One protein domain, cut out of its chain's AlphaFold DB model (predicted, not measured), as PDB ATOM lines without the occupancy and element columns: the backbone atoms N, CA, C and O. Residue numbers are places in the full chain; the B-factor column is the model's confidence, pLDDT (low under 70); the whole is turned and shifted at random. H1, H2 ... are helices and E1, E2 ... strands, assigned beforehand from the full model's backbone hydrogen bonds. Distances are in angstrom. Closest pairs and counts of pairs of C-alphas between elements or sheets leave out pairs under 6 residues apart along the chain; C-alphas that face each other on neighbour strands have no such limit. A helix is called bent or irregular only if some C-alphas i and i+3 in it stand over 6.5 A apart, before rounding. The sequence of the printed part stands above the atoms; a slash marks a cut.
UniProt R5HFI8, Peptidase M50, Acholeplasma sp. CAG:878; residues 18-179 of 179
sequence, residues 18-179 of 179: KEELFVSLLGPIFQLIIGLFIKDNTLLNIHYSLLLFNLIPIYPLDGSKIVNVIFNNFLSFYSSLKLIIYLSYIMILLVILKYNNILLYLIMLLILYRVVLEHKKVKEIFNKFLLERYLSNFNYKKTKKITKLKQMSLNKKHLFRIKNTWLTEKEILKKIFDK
ATOM      1  N   LYS A  18      44.963   5.136  -0.208       84.75
ATOM      2  CA  LYS A  18      44.111   4.571  -1.269       84.75
ATOM      3  C   LYS A  18      44.860   3.547  -2.115       84.75
ATOM      4  O   LYS A  18      44.326   2.480  -2.379       84.75
ATOM      5  N   GLU A  19      46.079   3.873  -2.521       85.50
ATOM      6  CA  GLU A  19      46.918   2.976  -3.309       85.50
ATOM      7  C   GLU A  19      47.277   1.724  -2.482       85.50
ATOM      8  O   GLU A  19      47.260   0.616  -3.007       85.50
ATOM      9  N   GLU A  20      47.466   1.857  -1.161       85.94
ATOM     10  CA  GLU A  20      47.766   0.716  -0.274       85.94
ATOM     11  C   GLU A  20      46.563  -0.229  -0.144       85.94
ATOM     12  O   GLU A  20      46.725  -1.452  -0.169       85.94
ATOM     13  N   LEU A  21      45.346   0.328  -0.078       87.94
ATOM     14  CA  LEU A  21      44.107  -0.453  -0.144       87.94
ATOM     15  C   LEU A  21      43.972  -1.186  -1.470       87.94
ATOM     16  O   LEU A  21      43.668  -2.374  -1.456       87.94
ATOM     17  N   PHE A  22      44.195  -0.503  -2.597       88.56
ATOM     18  CA  PHE A  22      44.099  -1.133  -3.912       88.56
ATOM     19  C   PHE A  22      45.071  -2.304  -4.025       88.56
ATOM     20  O   PHE A  22      44.642  -3.412  -4.331       88.56
ATOM     21  N   VAL A  23      46.347  -2.103  -3.685       87.44
ATOM     22  CA  VAL A  23      47.353  -3.175  -3.713       87.44
ATOM     23  C   VAL A  23      46.955  -4.341  -2.803       87.44
ATOM     24  O   VAL A  23      47.079  -5.496  -3.204       87.44
ATOM     25  N   SER A  24      46.428  -4.059  -1.609       85.69
ATOM     26  CA  SER A  24      46.011  -5.105  -0.663       85.69
ATOM     27  C   SER A  24      44.755  -5.863  -1.111       85.69
ATOM     28  O   SER A  24      44.624  -7.045  -0.816       85.69
ATOM     29  N   LEU A  25      43.836  -5.209  -1.828       88.94
ATOM     30  CA  LEU A  25      42.607  -5.817  -2.351       88.94
ATOM     31  C   LEU A  25      42.835  -6.602  -3.647       88.94
ATOM     32  O   LEU A  25      42.113  -7.565  -3.902       88.94
ATOM     33  N   LEU A  26      43.832  -6.228  -4.453       89.94
ATOM     34  CA  LEU A  26      44.126  -6.903  -5.721       89.94
ATOM     35  C   LEU A  26      44.464  -8.387  -5.534       89.94
ATOM     36  O   LEU A  26      44.065  -9.191  -6.370       89.94
ATOM     37  N   GLY A  27      45.130  -8.764  -4.438       87.19
ATOM     38  CA  GLY A  27      45.407 -10.169  -4.116       87.19
ATOM     39  C   GLY A  27      44.124 -11.006  -3.994       87.19
ATOM     40  O   GLY A  27      43.912 -11.907  -4.807       87.19
ATOM     41  N   PRO A  28      43.229 -10.686  -3.039       90.50
ATOM     42  CA  PRO A  28      41.927 -11.341  -2.901       90.50
ATOM     43  C   PRO A  28      41.064 -11.299  -4.170       90.50
ATOM     44  O   PRO A  28      40.451 -12.302  -4.526       90.50
ATOM     45  N   ILE A  29      41.036 -10.170  -4.889       91.38
ATOM     46  CA  ILE A  29      40.276 -10.043  -6.146       91.38
ATOM     47  C   ILE A  29      40.813 -11.014  -7.203       91.38
ATOM     48  O   ILE A  29      40.035 -11.708  -7.855       91.38
ATOM     49  N   PHE A  30      42.134 -11.110  -7.358       91.12
ATOM     50  CA  PHE A  30      42.740 -12.032  -8.312       91.12
ATOM     51  C   PHE A  30      42.480 -13.497  -7.938       91.12
ATOM     52  O   PHE A  30      42.180 -14.314  -8.807       91.12
ATOM     53  N   GLN A  31      42.507 -13.822  -6.643       89.69
ATOM     54  CA  GLN A  31      42.128 -15.148  -6.153       89.69
ATOM     55  C   GLN A  31      40.664 -15.494  -6.471       89.69
ATOM     56  O   GLN A  31      40.392 -16.628  -6.864       89.69
ATOM     57  N   LEU A  32      39.737 -14.533  -6.367       90.81
ATOM     58  CA  LEU A  32      38.336 -14.723  -6.767       90.81
ATOM     59  C   LEU A  32      38.198 -14.989  -8.270       90.81
ATOM     60  O   LEU A  32      37.456 -15.886  -8.659       90.81
ATOM     61  N   ILE A  33      38.938 -14.253  -9.106       91.81
ATOM     62  CA  ILE A  33      38.938 -14.459 -10.562       91.81
ATOM     63  C   ILE A  33      39.426 -15.871 -10.902       91.81
ATOM     64  O   ILE A  33      38.772 -16.565 -11.673       91.81
ATOM     65  N   ILE A  34      40.529 -16.323 -10.296       89.88
ATOM     66  CA  ILE A  34      41.041 -17.691 -10.488       89.88
ATOM     67  C   ILE A  34      40.003 -18.732 -10.050       89.88
ATOM     68  O   ILE A  34      39.821 -19.735 -10.738       89.88
ATOM     69  N   GLY A  35      39.293 -18.475  -8.948       89.50
ATOM     70  CA  GLY A  35      38.236 -19.349  -8.435       89.50
ATOM     71  C   GLY A  35      37.151 -19.682  -9.461       89.50
ATOM     72  O   GLY A  35      36.665 -20.808  -9.477       89.50
ATOM     73  N   LEU A  36      36.825 -18.754 -10.370       89.69
ATOM     74  CA  LEU A  36      35.816 -18.965 -11.420       89.69
ATOM     75  C   LEU A  36      36.236 -20.003 -12.473       89.69
ATOM     76  O   LEU A  36      35.379 -20.589 -13.131       89.69
ATOM     77  N   PHE A  37      37.540 -20.234 -12.649       91.56
ATOM     78  CA  PHE A  37      38.069 -21.181 -13.637       91.56
ATOM     79  C   PHE A  37      38.266 -22.596 -13.074       91.56
ATOM     80  O   PHE A  37      38.550 -23.527 -13.832       91.56
ATOM     81  N   ILE A  38      38.106 -22.780 -11.762       90.38
ATOM     82  CA  ILE A  38      38.280 -24.071 -11.097       90.38
ATOM     83  C   ILE A  38      36.974 -24.856 -11.169       90.38
ATOM     84  O   ILE A  38      35.965 -24.471 -10.586       90.38
ATOM     85  N   LYS A  39      37.008 -25.987 -11.877       89.88
ATOM     86  CA  LYS A  39      35.844 -26.870 -12.053       89.88
ATOM     87  C   LYS A  39      35.733 -27.958 -10.987       89.88
ATOM     88  O   LYS A  39      34.654 -28.502 -10.785       89.88
ATOM     89  N   ASP A  40      36.842 -28.301 -10.337       93.19
ATOM     90  CA  ASP A  40      36.870 -29.325  -9.295       93.19
ATOM     91  C   ASP A  40      36.435 -28.729  -7.950       93.19
ATOM     92  O   ASP A  40      37.083 -27.826  -7.416       93.19
ATOM     93  N   ASN A  41      35.353 -29.266  -7.385       90.31
ATOM     94  CA  ASN A  41      34.791 -28.825  -6.109       90.31
ATOM     95  C   ASN A  41      35.772 -28.974  -4.936       90.31
ATOM     96  O   ASN A  41      35.754 -28.161  -4.011       90.31
ATOM     97  N   THR A  42      36.635 -29.993  -4.952       91.12
ATOM     98  CA  THR A  42      37.619 -30.201  -3.878       91.12
ATOM     99  C   THR A  42      38.692 -29.115  -3.906       91.12
ATOM    100  O   THR A  42      38.974 -28.486  -2.882       91.12
ATOM    101  N   LEU A  43      39.215 -28.816  -5.098       90.94
ATOM    102  CA  LEU A  43      40.184 -27.749  -5.323       90.94
ATOM    103  C   LEU A  43      39.575 -26.371  -5.028       90.94
ATOM    104  O   LEU A  43      40.236 -25.520  -4.431       90.94
ATOM    105  N   LEU A  44      38.304 -26.171  -5.382       92.12
ATOM    106  CA  LEU A  44      37.568 -24.938  -5.116       92.12
ATOM    107  C   LEU A  44      37.425 -24.672  -3.609       92.12
ATOM    108  O   LEU A  44      37.678 -23.555  -3.151       92.12
ATOM    109  N   ASN A  45      37.100 -25.701  -2.820       90.44
ATOM    110  CA  ASN A  45      37.007 -25.590  -1.361       90.44
ATOM    111  C   ASN A  45      38.351 -25.213  -0.723       90.44
ATOM    112  O   ASN A  45      38.396 -24.369   0.179       90.44
ATOM    113  N   ILE A  46      39.452 -25.798  -1.204       89.75
ATOM    114  CA  ILE A  46      40.806 -25.451  -0.750       89.75
ATOM    115  C   ILE A  46      41.134 -23.998  -1.120       89.75
ATOM    116  O   ILE A  46      41.615 -23.242  -0.274       89.75
ATOM    117  N   HIS A  47      40.814 -23.581  -2.347       91.69
ATOM    118  CA  HIS A  47      41.021 -22.210  -2.816       91.69
ATOM    119  C   HIS A  47      40.285 -21.176  -1.960       91.69
ATOM    120  O   HIS A  47      40.899 -20.205  -1.511       91.69
ATOM    121  N   TYR A  48      38.997 -21.390  -1.679       91.00
ATOM    122  CA  TYR A  48      38.235 -20.474  -0.831       91.00
ATOM    123  C   TYR A  48      38.708 -20.482   0.620       91.00
ATOM    124  O   TYR A  48      38.744 -19.428   1.254       91.00
ATOM    125  N   SER A  49      39.139 -21.633   1.139       90.31
ATOM    126  CA  SER A  49      39.728 -21.717   2.479       90.31
ATOM    127  C   SER A  49      41.006 -20.877   2.583       90.31
ATOM    128  O   SER A  49      41.204 -20.171   3.572       90.31
ATOM    129  N   LEU A  50      41.847 -20.894   1.544       89.81
ATOM    130  CA  LEU A  50      43.092 -20.126   1.494       89.81
ATOM    131  C   LEU A  50      42.842 -18.617   1.331       89.81
ATOM    132  O   LEU A  50      43.510 -17.808   1.977       89.81
ATOM    133  N   LEU A  51      41.838 -18.239   0.533       92.38
ATOM    134  CA  LEU A  51      41.357 -16.858   0.425       92.38
ATOM    135  C   LEU A  51      40.870 -16.337   1.785       92.38
ATOM    136  O   LEU A  51      41.306 -15.278   2.237       92.38
ATOM    137  N   LEU A  52      39.994 -17.093   2.456       91.56
ATOM    138  CA  LEU A  52      39.471 -16.732   3.775       91.56
ATOM    139  C   LEU A  52      40.592 -16.610   4.804       91.56
ATOM    140  O   LEU A  52      40.588 -15.665   5.589       91.56
ATOM    141  N   PHE A  53      41.570 -17.516   4.765       90.25
ATOM    142  CA  PHE A  53      42.738 -17.458   5.635       90.25
ATOM    143  C   PHE A  53      43.537 -16.163   5.433       90.25
ATOM    144  O   PHE A  53      43.837 -15.479   6.409       90.25
ATOM    145  N   ASN A  54      43.810 -15.760   4.188       91.12
ATOM    146  CA  ASN A  54      44.541 -14.520   3.896       91.12
ATOM    147  C   ASN A  54      43.785 -13.245   4.295       91.12
ATOM    148  O   ASN A  54      44.415 -12.213   4.525       91.12
ATOM    149  N   LEU A  55      42.455 -13.299   4.400       91.81
ATOM    150  CA  LEU A  55      41.617 -12.173   4.817       91.81
ATOM    151  C   LEU A  55      41.497 -12.026   6.342       91.81
ATOM    152  O   LEU A  55      40.935 -11.034   6.813       91.81
ATOM    153  N   ILE A  56      42.044 -12.957   7.128       92.31
ATOM    154  CA  ILE A  56      42.061 -12.843   8.590       92.31
ATOM    155  C   ILE A  56      42.920 -11.628   8.993       92.31
ATOM    156  O   ILE A  56      44.020 -11.439   8.462       92.31
ATOM    157  N   PRO A  57      42.476 -10.796   9.956       92.69
ATOM    158  CA  PRO A  57      43.203  -9.602  10.379       92.69
ATOM    159  C   PRO A  57      44.377  -9.928  11.326       92.69
ATOM    160  O   PRO A  57      44.459  -9.407  12.437       92.69
ATOM    161  N   ILE A  58      45.295 -10.791  10.880       93.31
ATOM    162  CA  ILE A  58      46.540 -11.150  11.572       93.31
ATOM    163  C   ILE A  58      47.726 -10.727  10.710       93.31
ATOM    164  O   ILE A  58      47.829 -11.117   9.552       93.31
ATOM    165  N   TYR A  59      48.649  -9.944  11.259       92.38
ATOM    166  CA  TYR A  59      49.883  -9.594  10.561       92.38
ATOM    167  C   TYR A  59      50.762 -10.845  10.362       92.38
ATOM    168  O   TYR A  59      50.983 -11.567  11.336       92.38
ATOM    169  N   PRO A  60      51.299 -11.132   9.157       88.62
ATOM    170  CA  PRO A  60      51.408 -10.270   7.969       88.62
ATOM    171  C   PRO A  60      50.381 -10.545   6.847       88.62
ATOM    172  O   PRO A  60      50.626 -10.160   5.703       88.62
ATOM    173  N   LEU A  61      49.271 -11.230   7.134       90.88
ATOM    174  CA  LEU A  61      48.250 -11.588   6.140       90.88
ATOM    175  C   LEU A  61      47.614 -10.337   5.512       90.88
ATOM    176  O   LEU A  61      47.608  -9.255   6.111       90.88
ATOM    177  N   ASP A  62      47.044 -10.481   4.316       89.75
ATOM    178  CA  ASP A  62      46.493  -9.354   3.551       89.75
ATOM    179  C   ASP A  62      45.316  -8.675   4.267       89.75
ATOM    180  O   ASP A  62      45.199  -7.446   4.240       89.75
ATOM    181  N   GLY A  63      44.519  -9.436   5.021       91.62
ATOM    182  CA  GLY A  63      43.462  -8.904   5.880       91.62
ATOM    183  C   GLY A  63      43.973  -7.878   6.890       91.62
ATOM    184  O   GLY A  63      43.343  -6.841   7.104       91.62
ATOM    185  N   SER A  64      45.163  -8.092   7.461       93.31
ATOM    186  CA  SER A  64      45.765  -7.134   8.396       93.31
ATOM    187  C   SER A  64      46.133  -5.807   7.730       93.31
ATOM    188  O   SER A  64      45.983  -4.763   8.359       93.31
ATOM    189  N   LYS A  65      46.548  -5.821   6.454       91.69
ATOM    190  CA  LYS A  65      46.866  -4.605   5.688       91.69
ATOM    191  C   LYS A  65      45.605  -3.798   5.403       91.69
ATOM    192  O   LYS A  65      45.586  -2.591   5.635       91.69
ATOM    193  N   ILE A  66      44.529  -4.472   4.988       92.25
ATOM    194  CA  ILE A  66      43.221  -3.840   4.755       92.25
ATOM    195  C   ILE A  66      42.737  -3.162   6.043       92.25
ATOM    196  O   ILE A  66      42.420  -1.969   6.043       92.25
ATOM    197  N   VAL A  67      42.755  -3.889   7.163       93.81
ATOM    198  CA  VAL A  67      42.354  -3.344   8.466       93.81
ATOM    199  C   VAL A  67      43.300  -2.226   8.925       93.81
ATOM    200  O   VAL A  67      42.835  -1.214   9.452       93.81
ATOM    201  N   ASN A  68      44.607  -2.333   8.664       93.50
ATOM    202  CA  ASN A  68      45.574  -1.284   8.986       93.50
ATOM    203  C   ASN A  68      45.247   0.024   8.262       93.50
ATOM    204  O   ASN A  68      45.275   1.090   8.878       93.50
ATOM    205  N   VAL A  69      44.898  -0.026   6.974       91.75
ATOM    206  CA  VAL A  69      44.515   1.188   6.244       91.75
ATOM    207  C   VAL A  69      43.219   1.786   6.799       91.75
ATOM    208  O   VAL A  69      43.139   3.004   6.986       91.75
ATOM    209  N   ILE A  70      42.230   0.950   7.132       91.50
ATOM    210  CA  ILE A  70      41.002   1.412   7.792       91.50
ATOM    211  C   ILE A  70      41.360   2.149   9.089       91.50
ATOM    212  O   ILE A  70      40.952   3.295   9.277       91.50
ATOM    213  N   PHE A  71      42.202   1.564   9.943       93.25
ATOM    214  CA  PHE A  71      42.659   2.218  11.170       93.25
ATOM    215  C   PHE A  71      43.450   3.500  10.906       93.25
ATOM    216  O   PHE A  71      43.242   4.480  11.615       93.25
ATOM    217  N   ASN A  72      44.293   3.553   9.876       92.25
ATOM    218  CA  ASN A  72      45.052   4.754   9.520       92.25
ATOM    219  C   ASN A  72      44.180   5.930   9.052       92.25
ATOM    220  O   ASN A  72      44.597   7.085   9.175       92.25
ATOM    221  N   ASN A  73      42.964   5.678   8.558       88.50
ATOM    222  CA  ASN A  73      42.033   6.754   8.213       88.50
ATOM    223  C   ASN A  73      41.517   7.497   9.462       88.50
ATOM    224  O   ASN A  73      41.384   8.732   9.439       88.50
ATOM    225  N   PHE A  74      41.282   6.763  10.554       89.25
ATOM    226  CA  PHE A  74      40.669   7.280  11.783       89.25
ATOM    227  C   PHE A  74      41.689   7.619  12.885       89.25
ATOM    228  O   PHE A  74      41.540   8.623  13.586       89.25
ATOM    229  N   LEU A  75      42.751   6.825  13.019       93.19
ATOM    230  CA  LEU A  75      43.739   6.891  14.098       93.19
ATOM    231  C   LEU A  75      45.061   7.534  13.638       93.19
ATOM    232  O   LEU A  75      45.217   7.975  12.499       93.19
ATOM    233  N   SER A  76      46.016   7.670  14.563       93.94
ATOM    234  CA  SER A  76      47.396   8.020  14.210       93.94
ATOM    235  C   SER A  76      48.151   6.796  13.697       93.94
ATOM    236  O   SER A  76      47.833   5.673  14.082       93.94
ATOM    237  N   PHE A  77      49.189   7.025  12.892       93.81
ATOM    238  CA  PHE A  77      49.997   5.956  12.296       93.81
ATOM    239  C   PHE A  77      50.652   5.056  13.355       93.81
ATOM    240  O   PHE A  77      50.721   3.841  13.225       93.81
ATOM    241  N   TYR A  78      51.097   5.643  14.466       94.31
ATOM    242  CA  TYR A  78      51.664   4.859  15.562       94.31
ATOM    243  C   TYR A  78      50.614   3.982  16.262       94.31
ATOM    244  O   TYR A  78      50.906   2.855  16.663       94.31
ATOM    245  N   SER A  79      49.401   4.510  16.445       94.62
ATOM    246  CA  SER A  79      48.328   3.788  17.126       94.62
ATOM    247  C   SER A  79      47.749   2.677  16.257       94.62
ATOM    248  O   SER A  79      47.493   1.602  16.786       94.62
ATOM    249  N   SER A  80      47.584   2.898  14.950       95.12
ATOM    250  CA  SER A  80      47.124   1.867  14.009       95.12
ATOM    251  C   SER A  80      48.078   0.672  13.974       95.12
ATOM    252  O   SER A  80      47.622  -0.448  14.188       95.12
ATOM    253  N   LEU A  81      49.393   0.903  13.847       94.44
ATOM    254  CA  LEU A  81      50.408  -0.159  13.888       94.44
ATOM    255  C   LEU A  81      50.285  -1.017  15.151       94.44
ATOM    256  O   LEU A  81      50.214  -2.243  15.081       94.44
ATOM    257  N   LYS A  82      50.213  -0.371  16.321       95.44
ATOM    258  CA  LYS A  82      50.048  -1.083  17.593       95.44
ATOM    259  C   LYS A  82      48.748  -1.869  17.651       95.44
ATOM    260  O   LYS A  82      48.751  -3.005  18.114       95.44
ATOM    261  N   LEU A  83      47.649  -1.265  17.211       95.69
ATOM    262  CA  LEU A  83      46.334  -1.880  17.296       95.69
ATOM    263  C   LEU A  83      46.249  -3.124  16.403       95.69
ATOM    264  O   LEU A  83      45.710  -4.129  16.848       95.69
ATOM    265  N   ILE A  84      46.869  -3.108  15.220       96.12
ATOM    266  CA  ILE A  84      46.995  -4.293  14.356       96.12
ATOM    267  C   ILE A  84      47.793  -5.408  15.019       96.12
ATOM    268  O   ILE A  84      47.388  -6.567  14.957       96.12
ATOM    269  N   ILE A  85      48.896  -5.080  15.687       96.00
ATOM    270  CA  ILE A  85      49.705  -6.075  16.397       96.00
ATOM    271  C   ILE A  85      48.916  -6.693  17.559       96.00
ATOM    272  O   ILE A  85      48.890  -7.915  17.695       96.00
ATOM    273  N   TYR A  86      48.223  -5.882  18.362       96.38
ATOM    274  CA  TYR A  86      47.377  -6.398  19.445       96.38
ATOM    275  C   TYR A  86      46.210  -7.236  18.921       96.38
ATOM    276  O   TYR A  86      45.965  -8.323  19.441       96.38
ATOM    277  N   LEU A  87      45.543  -6.779  17.857       96.31
ATOM    278  CA  LEU A  87      44.491  -7.536  17.184       96.31
ATOM    279  C   LEU A  87      45.021  -8.884  16.679       96.31
ATOM    280  O   LEU A  87      44.362  -9.901  16.859       96.31
ATOM    281  N   SER A  88      46.241  -8.906  16.135       96.44
ATOM    282  CA  SER A  88      46.896 -10.131  15.669       96.44
ATOM    283  C   SER A  88      47.102 -11.134  16.805       96.44
ATOM    284  O   SER A  88      46.758 -12.300  16.640       96.44
ATOM    285  N   TYR A  89      47.597 -10.704  17.973       96.75
ATOM    286  CA  TYR A  89      47.742 -11.598  19.132       96.75
ATOM    287  C   TYR A  89      46.403 -12.173  19.602       96.75
ATOM    288  O   TYR A  89      46.313 -13.371  19.864       96.75
ATOM    289  N   ILE A  90      45.365 -11.334  19.678       96.56
ATOM    290  CA  ILE A  90      44.019 -11.759  20.085       96.56
ATOM    291  C   ILE A  90      43.469 -12.787  19.094       96.56
ATOM    292  O   ILE A  90      42.975 -13.832  19.502       96.56
ATOM    293  N   MET A  91      43.593 -12.525  17.793       95.19
ATOM    294  CA  MET A  91      43.101 -13.428  16.755       95.19
ATOM    295  C   MET A  91      43.853 -14.761  16.742       95.19
ATOM    296  O   MET A  91      43.216 -15.803  16.634       95.19
ATOM    297  N   ILE A  92      45.178 -14.755  16.925       95.25
ATOM    298  CA  ILE A  92      45.965 -15.991  17.064       95.25
ATOM    299  C   ILE A  92      45.468 -16.807  18.262       95.25
ATOM    300  O   ILE A  92      45.228 -18.006  18.124       95.25
ATOM    301  N   LEU A  93      45.261 -16.165  19.416       95.19
ATOM    302  CA  LEU A  93      44.744 -16.837  20.608       95.19
ATOM    303  C   LEU A  93      43.357 -17.448  20.352       95.19
ATOM    304  O   LEU A  93      43.140 -18.614  20.667       95.19
ATOM    305  N   LEU A  94      42.441 -16.698  19.732       94.38
ATOM    306  CA  LEU A  94      41.102 -17.187  19.385       94.38
ATOM    307  C   LEU A  94      41.149 -18.392  18.437       94.38
ATOM    308  O   LEU A  94      40.382 -19.337  18.611       94.38
ATOM    309  N   VAL A  95      42.047 -18.380  17.448       92.44
ATOM    310  CA  VAL A  95      42.209 -19.493  16.503       92.44
ATOM    311  C   VAL A  95      42.740 -20.742  17.208       92.44
ATOM    312  O   VAL A  95      42.201 -21.824  16.986       92.44
ATOM    313  N   ILE A  96      43.739 -20.596  18.086       93.25
ATOM    314  CA  ILE A  96      44.305 -21.714  18.857       93.25
ATOM    315  C   ILE A  96      43.255 -22.324  19.794       93.25
ATOM    316  O   ILE A  96      43.154 -23.540  19.882       93.25
ATOM    317  N   LEU A  97      42.448 -21.498  20.466       93.88
ATOM    318  CA  LEU A  97      41.408 -21.981  21.380       93.88
ATOM    319  C   LEU A  97      40.251 -22.677  20.652       93.88
ATOM    320  O   LEU A  97      39.638 -23.590  21.201       93.88
ATOM    321  N   LYS A  98      39.924 -22.235  19.432       93.62
ATOM    322  CA  LYS A  98      38.773 -22.746  18.680       93.62
ATOM    323  C   LYS A  98      39.047 -24.074  17.976       93.62
ATOM    324  O   LYS A  98      38.123 -24.868  17.811       93.62
ATOM    325  N   TYR A  99      40.272 -24.302  17.510       91.06
ATOM    326  CA  TYR A  99      40.583 -25.422  16.625       91.06
ATOM    327  C   TYR A  99      41.694 -26.293  17.194       91.06
ATOM    328  O   TYR A  99      42.790 -25.810  17.456       91.06
ATOM    329  N   ASN A 100      41.444 -27.600  17.278       91.56
ATOM    330  CA  ASN A 100      42.430 -28.565  17.747       91.56
ATOM    331  C   ASN A 100      43.106 -29.297  16.578       91.56
ATOM    332  O   ASN A 100      42.719 -30.409  16.225       91.56
ATOM    333  N   ASN A 101      44.084 -28.653  15.934       92.00
ATOM    334  CA  ASN A 101      44.825 -29.236  14.812       92.00
ATOM    335  C   ASN A 101      46.322 -28.889  14.891       92.00
ATOM    336  O   ASN A 101      46.698 -27.716  14.889       92.00
ATOM    337  N   ILE A 102      47.178 -29.917  14.897       92.06
ATOM    338  CA  ILE A 102      48.636 -29.775  15.030       92.06
ATOM    339  C   ILE A 102      49.258 -28.914  13.918       92.06
ATOM    340  O   ILE A 102      50.128 -28.086  14.188       92.06
ATOM    341  N   LEU A 103      48.773 -29.048  12.677       91.25
ATOM    342  CA  LEU A 103      49.252 -28.267  11.535       91.25
ATOM    343  C   LEU A 103      48.916 -26.784  11.726       91.25
ATOM    344  O   LEU A 103      49.751 -25.912  11.489       91.25
ATOM    345  N   LEU A 104      47.702 -26.499  12.202       90.81
ATOM    346  CA  LEU A 104      47.260 -25.137  12.474       90.81
ATOM    347  C   LEU A 104      48.096 -24.499  13.588       90.81
ATOM    348  O   LEU A 104      48.476 -23.339  13.461       90.81
ATOM    349  N   TYR A 105      48.439 -25.247  14.638       93.44
ATOM    350  CA  TYR A 105      49.312 -24.749  15.704       93.44
ATOM    351  C   TYR A 105      50.714 -24.399  15.196       93.44
ATOM    352  O   TYR A 105      51.232 -23.339  15.545       93.44
ATOM    353  N   LEU A 106      51.299 -25.227  14.323       93.50
ATOM    354  CA  LEU A 106      52.582 -24.918  13.680       93.50
ATOM    355  C   LEU A 106      52.499 -23.627  12.851       93.50
ATOM    356  O   LEU A 106      53.359 -22.753  12.977       93.50
ATOM    357  N   ILE A 107      51.438 -23.468  12.053       92.44
ATOM    358  CA  ILE A 107      51.199 -22.252  11.260       92.44
ATOM    359  C   ILE A 107      51.041 -21.030  12.176       92.44
ATOM    360  O   ILE A 107      51.681 -20.001  11.952       92.44
ATOM    361  N   MET A 108      50.237 -21.138  13.236       93.94
ATOM    362  CA  MET A 108      50.021 -20.053  14.195       93.94
ATOM    363  C   MET A 108      51.305 -19.668  14.930       93.94
ATOM    364  O   MET A 108      51.535 -18.481  15.144       93.94
ATOM    365  N   LEU A 109      52.179 -20.623  15.256       94.56
ATOM    366  CA  LEU A 109      53.480 -20.353  15.872       94.56
ATOM    367  C   LEU A 109      54.405 -19.564  14.929       94.56
ATOM    368  O   LEU A 109      55.030 -18.588  15.353       94.56
ATOM    369  N   LEU A 110      54.454 -19.929  13.643       93.75
ATOM    370  CA  LEU A 110      55.218 -19.186  12.632       93.75
ATOM    371  C   LEU A 110      54.694 -17.753  12.462       93.75
ATOM    372  O   LEU A 110      55.480 -16.806  12.370       93.75
ATOM    373  N   ILE A 111      53.372 -17.581  12.450       94.38
ATOM    374  CA  ILE A 111      52.745 -16.260  12.360       94.38
ATOM    375  C   ILE A 111      53.005 -15.455  13.638       94.38
ATOM    376  O   ILE A 111      53.405 -14.295  13.557       94.38
ATOM    377  N   LEU A 112      52.887 -16.065  14.817       96.00
ATOM    378  CA  LEU A 112      53.185 -15.423  16.095       96.00
ATOM    379  C   LEU A 112      54.623 -14.896  16.134       96.00
ATOM    380  O   LEU A 112      54.850 -13.755  16.541       96.00
ATOM    381  N   TYR A 113      55.585 -15.681  15.643       95.69
ATOM    382  CA  TYR A 113      56.970 -15.238  15.504       95.69
ATOM    383  C   TYR A 113      57.079 -13.965  14.644       95.69
ATOM    384  O   TYR A 113      57.753 -13.008  15.036       95.69
ATOM    385  N   ARG A 114      56.360 -13.895  13.515       94.50
ATOM    386  CA  ARG A 114      56.304 -12.685  12.673       94.50
ATOM    387  C   ARG A 114      55.693 -11.493  13.403       94.50
ATOM    388  O   ARG A 114      56.255 -10.403  13.322       94.50
ATOM    389  N   VAL A 115      54.600 -11.692  14.138       95.88
ATOM    390  CA  VAL A 115      53.948 -10.625  14.918       95.88
ATOM    391  C   VAL A 115      54.888 -10.087  16.001       95.88
ATOM    392  O   VAL A 115      55.003  -8.875  16.169       95.88
ATOM    393  N   VAL A 116      55.614 -10.959  16.708       96.62
ATOM    394  CA  VAL A 116      56.597 -10.552  17.730       96.62
ATOM    395  C   VAL A 116      57.748  -9.756  17.120       96.62
ATOM    396  O   VAL A 116      58.160  -8.742  17.689       96.62
ATOM    397  N   LEU A 117      58.264 -10.179  15.963       95.00
ATOM    398  CA  LEU A 117      59.275  -9.407  15.240       95.00
ATOM    399  C   LEU A 117      58.751  -8.021  14.854       95.00
ATOM    400  O   LEU A 117      59.458  -7.031  15.043       95.00
ATOM    401  N   GLU A 118      57.517  -7.942  14.359       93.81
ATOM    402  CA  GLU A 118      56.897  -6.673  13.978       93.81
ATOM    403  C   GLU A 118      56.705  -5.751  15.183       93.81
ATOM    404  O   GLU A 118      57.030  -4.567  15.115       93.81
ATOM    405  N   HIS A 119      56.274  -6.302  16.322       95.56
ATOM    406  CA  HIS A 119      56.138  -5.564  17.575       95.56
ATOM    407  C   HIS A 119      57.438  -4.848  17.945       95.56
ATOM    408  O   HIS A 119      57.431  -3.645  18.226       95.56
ATOM    409  N   LYS A 120      58.569  -5.558  17.889       95.19
ATOM    410  CA  LYS A 120      59.884  -4.975  18.192       95.19
ATOM    411  C   LYS A 120      60.241  -3.836  17.225       95.19
ATOM    412  O   LYS A 120      60.798  -2.828  17.655       95.19
ATOM    413  N   LYS A 121      59.837  -3.948  15.956       94.06
ATOM    414  CA  LYS A 121      60.114  -2.967  14.895       94.06
ATOM    415  C   LYS A 121      59.192  -1.749  14.880       94.06
ATOM    416  O   LYS A 121      59.515  -0.774  14.208       94.06
ATOM    417  N   VAL A 122      58.093  -1.721  15.641       93.38
ATOM    418  CA  VAL A 122      57.130  -0.592  15.631       93.38
ATOM    419  C   VAL A 122      57.808   0.768  15.811       93.38
ATOM    420  O   VAL A 122      57.456   1.738  15.137       93.38
ATOM    421  N   LYS A 123      58.782   0.868  16.724       92.94
ATOM    422  CA  LYS A 123      59.508   2.125  16.967       92.94
ATOM    423  C   LYS A 123      60.367   2.522  15.762       92.94
ATOM    424  O   LYS A 123      60.389   3.695  15.407       92.94
ATOM    425  N   GLU A 124      61.031   1.561  15.133       93.25
ATOM    426  CA  GLU A 124      61.869   1.774  13.949       93.25
ATOM    427  C   GLU A 124      61.027   2.203  12.747       93.25
ATOM    428  O   GLU A 124      61.347   3.194  12.094       93.25
ATOM    429  N   ILE A 125      59.897   1.531  12.514       93.12
ATOM    430  CA  ILE A 125      58.941   1.871  11.450       93.12
ATOM    431  C   ILE A 125      58.408   3.291  11.655       93.12
ATOM    432  O   ILE A 125      58.355   4.085  10.715       93.12
ATOM    433  N   PHE A 126      58.067   3.652  12.895       94.81
ATOM    434  CA  PHE A 126      57.626   5.005  13.215       94.81
ATOM    435  C   PHE A 126      58.731   6.052  13.011       94.81
ATOM    436  O   PHE A 126      58.464   7.132  12.487       94.81
ATOM    437  N   ASN A 127      59.976   5.744  13.371       92.25
ATOM    438  CA  ASN A 127      61.107   6.637  13.125       92.25
ATOM    439  C   ASN A 127      61.371   6.818  11.624       92.25
ATOM    440  O   ASN A 127      61.572   7.948  11.182       92.25
ATOM    441  N   LYS A 128      61.297   5.741  10.831       92.38
ATOM    442  CA  LYS A 128      61.395   5.807   9.367       92.38
ATOM    443  C   LYS A 128      60.280   6.673   8.775       92.38
ATOM    444  O   LYS A 128      60.554   7.511   7.921       92.38
ATOM    445  N   PHE A 129      59.053   6.545   9.284       93.69
ATOM    446  CA  PHE A 129      57.942   7.424   8.913       93.69
ATOM    447  C   PHE A 129      58.265   8.902   9.172       93.69
ATOM    448  O   PHE A 129      58.035   9.727   8.290       93.69
ATOM    449  N   LEU A 130      58.815   9.250  10.342       92.94
ATOM    450  CA  LEU A 130      59.205  10.631  10.659       92.94
ATOM    451  C   LEU A 130      60.335  11.134   9.755       92.94
ATOM    452  O   LEU A 130      60.262  12.261   9.265       92.94
ATOM    453  N   LEU A 131      61.349  10.299   9.519       91.25
ATOM    454  CA  LEU A 131      62.497  10.626   8.679       91.25
ATOM    455  C   LEU A 131      62.074  10.909   7.234       91.25
ATOM    456  O   LEU A 131      62.495  11.900   6.647       91.25
ATOM    457  N   GLU A 132      61.186  10.093   6.667       90.94
ATOM    458  CA  GLU A 132      60.651  10.340   5.326       90.94
ATOM    459  C   GLU A 132      59.947  11.698   5.232       90.94
ATOM    460  O   GLU A 132      60.116  12.408   4.241       90.94
ATOM    461  N   ARG A 133      59.186  12.089   6.262       90.06
ATOM    462  CA  ARG A 133      58.507  13.397   6.300       90.06
ATOM    463  C   ARG A 133      59.454  14.569   6.504       90.06
ATOM    464  O   ARG A 133      59.107  15.685   6.132       90.06
ATOM    465  N   TYR A 134      60.619  14.316   7.088       91.00
ATOM    466  CA  TYR A 134      61.687  15.298   7.203       91.00
ATOM    467  C   TYR A 134      62.392  15.507   5.853       91.00
ATOM    468  O   TYR A 134      62.535  16.641   5.407       91.00
ATOM    469  N   LEU A 135      62.754  14.417   5.169       88.94
ATOM    470  CA  LEU A 135      63.511  14.458   3.913       88.94
ATOM    471  C   LEU A 135      62.664  14.847   2.690       88.94
ATOM    472  O   LEU A 135      63.184  15.405   1.730       88.94
ATOM    473  N   SER A 136      61.368  14.518   2.681       86.25
ATOM    474  CA  SER A 136      60.486  14.725   1.525       86.25
ATOM    475  C   SER A 136      59.405  15.776   1.787       86.25
ATOM    476  O   SER A 136      58.743  15.787   2.823       86.25
ATOM    477  N   ASN A 137      59.141  16.617   0.785       79.69
ATOM    478  CA  ASN A 137      58.040  17.578   0.817       79.69
ATOM    479  C   ASN A 137      56.726  16.920   0.368       79.69
ATOM    480  O   ASN A 137      56.452  16.805  -0.824       79.69
ATOM    481  N   PHE A 138      55.883  16.525   1.323       81.25
ATOM    482  CA  PHE A 138      54.552  15.992   1.024       81.25
ATOM    483  C   PHE A 138      53.474  17.086   1.002       81.25
ATOM    484  O   PHE A 138      53.262  17.813   1.980       81.25
ATOM    485  N   ASN A 139      52.717  17.156  -0.096       79.69
ATOM    486  CA  ASN A 139      51.599  18.083  -0.253       79.69
ATOM    487  C   ASN A 139      50.258  17.423   0.089       79.69
ATOM    488  O   ASN A 139      49.502  17.008  -0.784       79.69
ATOM    489  N   TYR A 140      49.928  17.373   1.383       85.25
ATOM    490  CA  TYR A 140      48.595  16.954   1.828       85.25
ATOM    491  C   TYR A 140      47.608  18.125   1.904       85.25
ATOM    492  O   TYR A 140      47.964  19.219   2.345       85.25
ATOM    493  N   LYS A 141      46.348  17.865   1.522       83.12
ATOM    494  CA  LYS A 141      45.247  18.848   1.538       83.12
ATOM    495  C   LYS A 141      44.687  19.109   2.943       83.12
ATOM    496  O   LYS A 141      44.246  20.212   3.234       83.12
ATOM    497  N   LYS A 142      44.679  18.094   3.813       87.38
ATOM    498  CA  LYS A 142      44.068  18.164   5.152       87.38
ATOM    499  C   LYS A 142      45.112  18.502   6.212       87.38
ATOM    500  O   LYS A 142      46.201  17.932   6.190       87.38
ATOM    501  N   THR A 143      44.763  19.362   7.165       88.62
ATOM    502  CA  THR A 143      45.593  19.695   8.332       88.62
ATOM    503  C   THR A 143      44.982  19.124   9.614       88.62
ATOM    504  O   THR A 143      43.764  19.058   9.765       88.62
ATOM    505  N   LYS A 144      45.824  18.679  10.551       91.12
ATOM    506  CA  LYS A 144      45.415  18.162  11.863       91.12
ATOM    507  C   LYS A 144      46.240  18.831  12.960       91.12
ATOM    508  O   LYS A 144      47.467  18.835  12.911       91.12
ATOM    509  N   LYS A 145      45.563  19.381  13.965       91.25
ATOM    510  CA  LYS A 145      46.205  19.940  15.160       91.25
ATOM    511  C   LYS A 145      46.524  18.802  16.128       91.25
ATOM    512  O   LYS A 145      45.641  18.008  16.444       91.25
ATOM    513  N   ILE A 146      47.776  18.701  16.560       93.00
ATOM    514  CA  ILE A 146      48.255  17.646  17.465       93.00
ATOM    515  C   ILE A 146      49.179  18.227  18.536       93.00
ATOM    516  O   ILE A 146      49.636  19.363  18.433       93.00
ATOM    517  N   THR A 147      49.448  17.454  19.584       90.44
ATOM    518  CA  THR A 147      50.362  17.853  20.671       90.44
ATOM    519  C   THR A 147      51.593  16.960  20.744       90.44
ATOM    520  O   THR A 147      52.668  17.421  21.115       90.44
ATOM    521  N   LYS A 148      51.467  15.683  20.361       91.88
ATOM    522  CA  LYS A 148      52.543  14.682  20.441       91.88
ATOM    523  C   LYS A 148      52.887  14.129  19.058       91.88
ATOM    524  O   LYS A 148      51.991  13.875  18.260       91.88
ATOM    525  N   LEU A 149      54.164  13.812  18.815       90.81
ATOM    526  CA  LEU A 149      54.636  13.197  17.557       90.81
ATOM    527  C   LEU A 149      53.871  11.919  17.194       90.81
ATOM    528  O   LEU A 149      53.436  11.748  16.062       90.81
ATOM    529  N   LYS A 150      53.618  11.043  18.172       92.62
ATOM    530  CA  LYS A 150      52.888   9.776  17.969       92.62
ATOM    531  C   LYS A 150      51.434   9.951  17.499       92.62
ATOM    532  O   LYS A 150      50.791   8.968  17.140       92.62
ATOM    533  N   GLN A 151      50.898  11.174  17.506       93.31
ATOM    534  CA  GLN A 151      49.563  11.489  16.986       93.31
ATOM    535  C   GLN A 151      49.560  11.823  15.487       93.31
ATOM    536  O   GLN A 151      48.481  12.021  14.919       93.31
ATOM    537  N   MET A 152      50.734  11.874  14.849       92.44
ATOM    538  CA  MET A 152      50.848  12.053  13.405       92.44
ATOM    539  C   MET A 152      50.135  10.919  12.665       92.44
ATOM    540  O   MET A 152      50.248   9.742  13.008       92.44
ATOM    541  N   SER A 153      49.368  11.301  11.655       91.75
ATOM    542  CA  SER A 153      48.560  10.415  10.817       91.75
ATOM    543  C   SER A 153      49.001  10.505   9.361       91.75
ATOM    544  O   SER A 153      49.510  11.541   8.932       91.75
ATOM    545  N   LEU A 154      48.775   9.438   8.599       90.56
ATOM    546  CA  LEU A 154      49.021   9.435   7.160       90.56
ATOM    547  C   LEU A 154      48.077  10.412   6.436       90.56
ATOM    548  O   LEU A 154      46.995  10.746   6.930       90.56
ATOM    549  N   ASN A 155      48.501  10.886   5.262       88.94
ATOM    550  CA  ASN A 155      47.731  11.769   4.375       88.94
ATOM    551  C   ASN A 155      47.274  13.118   4.973       88.94
ATOM    552  O   ASN A 155      46.328  13.734   4.468       88.94
ATOM    553  N   LYS A 156      47.909  13.598   6.051       89.50
ATOM    554  CA  LYS A 156      47.563  14.865   6.720       89.50
ATOM    555  C   LYS A 156      48.826  15.682   7.028       89.50
ATOM    556  O   LYS A 156      49.867  15.142   7.399       89.50
ATOM    557  N   LYS A 157      48.744  17.007   6.900       89.50
ATOM    558  CA  LYS A 157      49.724  17.959   7.455       89.50
ATOM    559  C   LYS A 157      49.429  18.171   8.937       89.50
ATOM    560  O   LYS A 157      48.266  18.123   9.335       89.50
ATOM    561  N   HIS A 158      50.450  18.433   9.747       93.44
ATOM    562  CA  HIS A 158      50.260  18.621  11.184       93.44
ATOM    563  C   HIS A 158      50.742  19.986  11.658       93.44
ATOM    564  O   HIS A 158      51.768  20.493  11.205       93.44
ATOM    565  N   LEU A 159      49.981  20.554  12.591       90.81
ATOM    566  CA  LEU A 159      50.368  21.722  13.375       90.81
ATOM    567  C   LEU A 159      50.452  21.296  14.830       90.81
ATOM    568  O   LEU A 159      49.502  20.722  15.372       90.81
ATOM    569  N   PHE A 160      51.588  21.569  15.451       92.69
ATOM    570  CA  PHE A 160      51.853  21.149  16.811       92.69
ATOM    571  C   PHE A 160      51.648  22.302  17.772       92.69
ATOM    572  O   PHE A 160      52.225  23.373  17.590       92.69
ATOM    573  N   ARG A 161      50.869  22.067  18.824       89.50
ATOM    574  CA  ARG A 161      50.757  23.011  19.934       89.50
ATOM    575  C   ARG A 161      51.819  22.688  20.975       89.50
ATOM    576  O   ARG A 161      51.725  21.658  21.642       89.50
ATOM    577  N   ILE A 162      52.805  23.566  21.124       86.12
ATOM    578  CA  ILE A 162      53.819  23.471  22.179       86.12
ATOM    579  C   ILE A 162      53.681  24.708  23.059       86.12
ATOM    580  O   ILE A 162      53.871  25.832  22.599       86.12
ATOM    581  N   LYS A 163      53.330  24.498  24.333       81.81
ATOM    582  CA  LYS A 163      52.947  25.575  25.261       81.81
ATOM    583  C   LYS A 163      51.783  26.397  24.664       81.81
ATOM    584  O   LYS A 163      50.669  25.877  24.564       81.81
ATOM    585  N   ASN A 164      52.060  27.615  24.183       81.81
ATOM    586  CA  ASN A 164      51.086  28.526  23.570       81.81
ATOM    587  C   ASN A 164      51.339  28.827  22.083       81.81
ATOM    588  O   ASN A 164      50.565  29.572  21.489       81.81
ATOM    589  N   THR A 165      52.372  28.252  21.461       86.81
ATOM    590  CA  THR A 165      52.680  28.503  20.046       86.81
ATOM    591  C   THR A 165      52.317  27.314  19.163       86.81
ATOM    592  O   THR A 165      52.351  26.150  19.583       86.81
ATOM    593  N   TRP A 166      51.938  27.625  17.922       88.75
ATOM    594  CA  TRP A 166      51.721  26.644  16.866       88.75
ATOM    595  C   TRP A 166      52.984  26.542  16.030       88.75
ATOM    596  O   TRP A 166      53.384  27.514  15.397       88.75
ATOM    597  N   LEU A 167      53.600  25.367  16.041       89.75
ATOM    598  CA  LEU A 167      54.793  25.075  15.260       89.75
ATOM    599  C   LEU A 167      54.427  24.176  14.087       89.75
ATOM    600  O   LEU A 167      53.572  23.281  14.194       89.75
ATOM    601  N   THR A 168      55.079  24.418  12.958       89.94
ATOM    602  CA  THR A 168      54.888  23.583  11.776       89.94
ATOM    603  C   THR A 168      55.586  22.239  11.950       89.94
ATOM    604  O   THR A 168      56.533  22.075  12.722       89.94
ATOM    605  N   GLU A 169      55.120  21.239  11.207       89.31
ATOM    606  CA  GLU A 169      55.757  19.925  11.188       89.31
ATOM    607  C   GLU A 169      57.248  19.999  10.813       89.31
ATOM    608  O   GLU A 169      58.063  19.334  11.446       89.31
ATOM    609  N   LYS A 170      57.614  20.862   9.851       88.31
ATOM    610  CA  LYS A 170      59.007  21.052   9.420       88.31
ATOM    611  C   LYS A 170      59.897  21.541  10.558       88.31
ATOM    612  O   LYS A 170      60.964  20.978  10.771       88.31
ATOM    613  N   GLU A 171      59.452  22.542  11.316       89.25
ATOM    614  CA  GLU A 171      60.213  23.081  12.452       89.25
ATOM    615  C   GLU A 171      60.481  22.024  13.525       89.25
ATOM    616  O   GLU A 171      61.567  21.980  14.103       89.25
ATOM    617  N   ILE A 172      59.497  21.168  13.804       90.62
ATOM    618  CA  ILE A 172      59.641  20.124  14.821       90.62
ATOM    619  C   ILE A 172      60.542  19.000  14.349       90.62
ATOM    620  O   ILE A 172      61.400  18.572  15.115       90.62
ATOM    621  N   LEU A 173      60.378  18.539  13.110       90.69
ATOM    622  CA  LEU A 173      61.241  17.497  12.564       90.69
ATOM    623  C   LEU A 173      62.693  17.985  12.464       90.69
ATOM    624  O   LEU A 173      63.595  17.250  12.854       90.69
ATOM    625  N   LYS A 174      62.913  19.252  12.087       90.94
ATOM    626  CA  LYS A 174      64.244  19.875  12.086       90.94
ATOM    627  C   LYS A 174      64.900  19.831  13.469       90.94
ATOM    628  O   LYS A 174      66.038  19.410  13.603       90.94
ATOM    629  N   LYS A 175      64.157  20.160  14.533       89.56
ATOM    630  CA  LYS A 175      64.655  20.077  15.923       89.56
ATOM    631  C   LYS A 175      65.008  18.659  16.391       89.56
ATOM    632  O   LYS A 175      65.647  18.536  17.435       89.56
ATOM    633  N   ILE A 176      64.518  17.622  15.713       88.38
ATOM    634  CA  ILE A 176      64.752  16.216  16.068       88.38
ATOM    635  C   ILE A 176      65.957  15.654  15.313       88.38
ATOM    636  O   ILE A 176      66.707  14.893  15.912       88.38
ATOM    637  N   PHE A 177      66.118  16.004  14.033       90.56
ATOM    638  CA  PHE A 177      67.122  15.403  13.147       90.56
ATOM    639  C   PHE A 177      68.355  16.283  12.874       90.56
ATOM    640  O   PHE A 177      69.383  15.727  12.511       90.56
ATOM    641  N   ASP A 178      68.287  17.606  13.079       87.62
ATOM    642  CA  ASP A 178      69.429  18.532  12.882       87.62
ATOM    643  C   ASP A 178      70.188  18.832  14.190       87.62
ATOM    644  O   ASP A 178      70.964  19.786  14.256       87.62
ATOM    645  N   LYS A 179      69.905  18.082  15.257       64.44
ATOM    646  CA  LYS A 179      70.663  18.131  16.513       64.44
ATOM    647  C   LYS A 179      71.758  17.083  16.500       64.44
ATOM    648  O   LYS A 179      72.837  17.403  17.037       64.44
TER     649      LYS A 179
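This is residues 18 to 179 of the 179 residues of the protein "Peptidase M50" of Acholeplasma sp. CAG:878 (UniProt R5HFI8). A small head, the three-stranded sheet E1 E2 E3 with the short helix H6 at its border, sits at one end of a long, loose body of helices. In the body two helical hairpins, H1 with H2 and H4 with H5a, run along the long axis with H3 between H1 and H4, and the bent helix H5 reaches from the body to H6. The printed part has 162 residues with six named helices and three named strands, in the order H1 H2 H3 H4 H5 E1 E2 E3 H6; the class is mostly helix, and the sheet, in the order E1 E2 E3, is mixed. The whole is loose, with a radius of gyration of the C-alphas of 19.9 A, and spans 65 by 32 by 23 A, only just a rod.

The strands are E1, residues 142 to 146, E2, 156 to 162, 18.8 A long, and E3, 165 to 168. H6, residues 169 to 177, ends with its C-alpha at (67.122, 15.403, 13.147). H5, residues 102 to 135, was assigned by its hydrogen bonds as one helix but is bent, with C-alphas 120 and 123 7.2 A apart; its arms are H5a, 102 to 120, 27.4 A, and H5b, 123 to 135, 18.4 A. H4 is residues 77 to 98, 31.5 A, and H3 is 62 to 74, 19.5 A. H2 is 41 to 54, 20.0 A. H1, residues 18 to 35, 25.7 A, begins at C-alpha (44.111, 4.571, -1.269) and has a kink of 31 degrees near residue 25.

E1 and E2 are parallel, with N 144 and O 157 2.8 A apart, within hydrogen-bond range. E2 and E3 form an antiparallel hairpin, with N 160 and O 167 at 2.9 A. H6 only grazes the sheet, with residues 169 to 172. H5b, with residues 130 to 134 alone, touches H6 at a steep tilt of 63 degrees; the closest C-alphas, of Tyr 134 and Leu 173, are 5.8 A apart. H5a and H5b stand at a steep tilt of 47 degrees. H4 and H5a, a helical hairpin, touch at a shallow tilt of 18 degrees, closest at the C-alphas of Ile 85 and Val 115, 6.4 A. H3 and H4, also a helical hairpin, touch at 41 degrees, a steep tilt, closest at the C-alphas of Phe 71 and Ser 80, 5.3 A. H1 touches H3 with residues 20 to 27 alone, closest at the C-alphas of Ser 24 and Asp 62, 6.0 A. H1 and H2, a helical hairpin, touch at a shallow tilt of 14 degrees, closest at the C-alphas of Pro 28 and Leu 51, 6.5 A. H2 is apart from H4 and H5a. Every O i to N i+4 pair is within hydrogen-bond range in H2, H4, H5a, H5b and H6, against 12 of 14 in H1 and 8 of 9 in H3.

The two C-alphas farthest apart, of Asp 40 and Asn 164, are 68.0 A apart. Residues 97 to 103 stand free. The printed part has no cut and no long link. The mean pLDDT of the printed part is 91.1, and residue 179, the chain's last, is under 70.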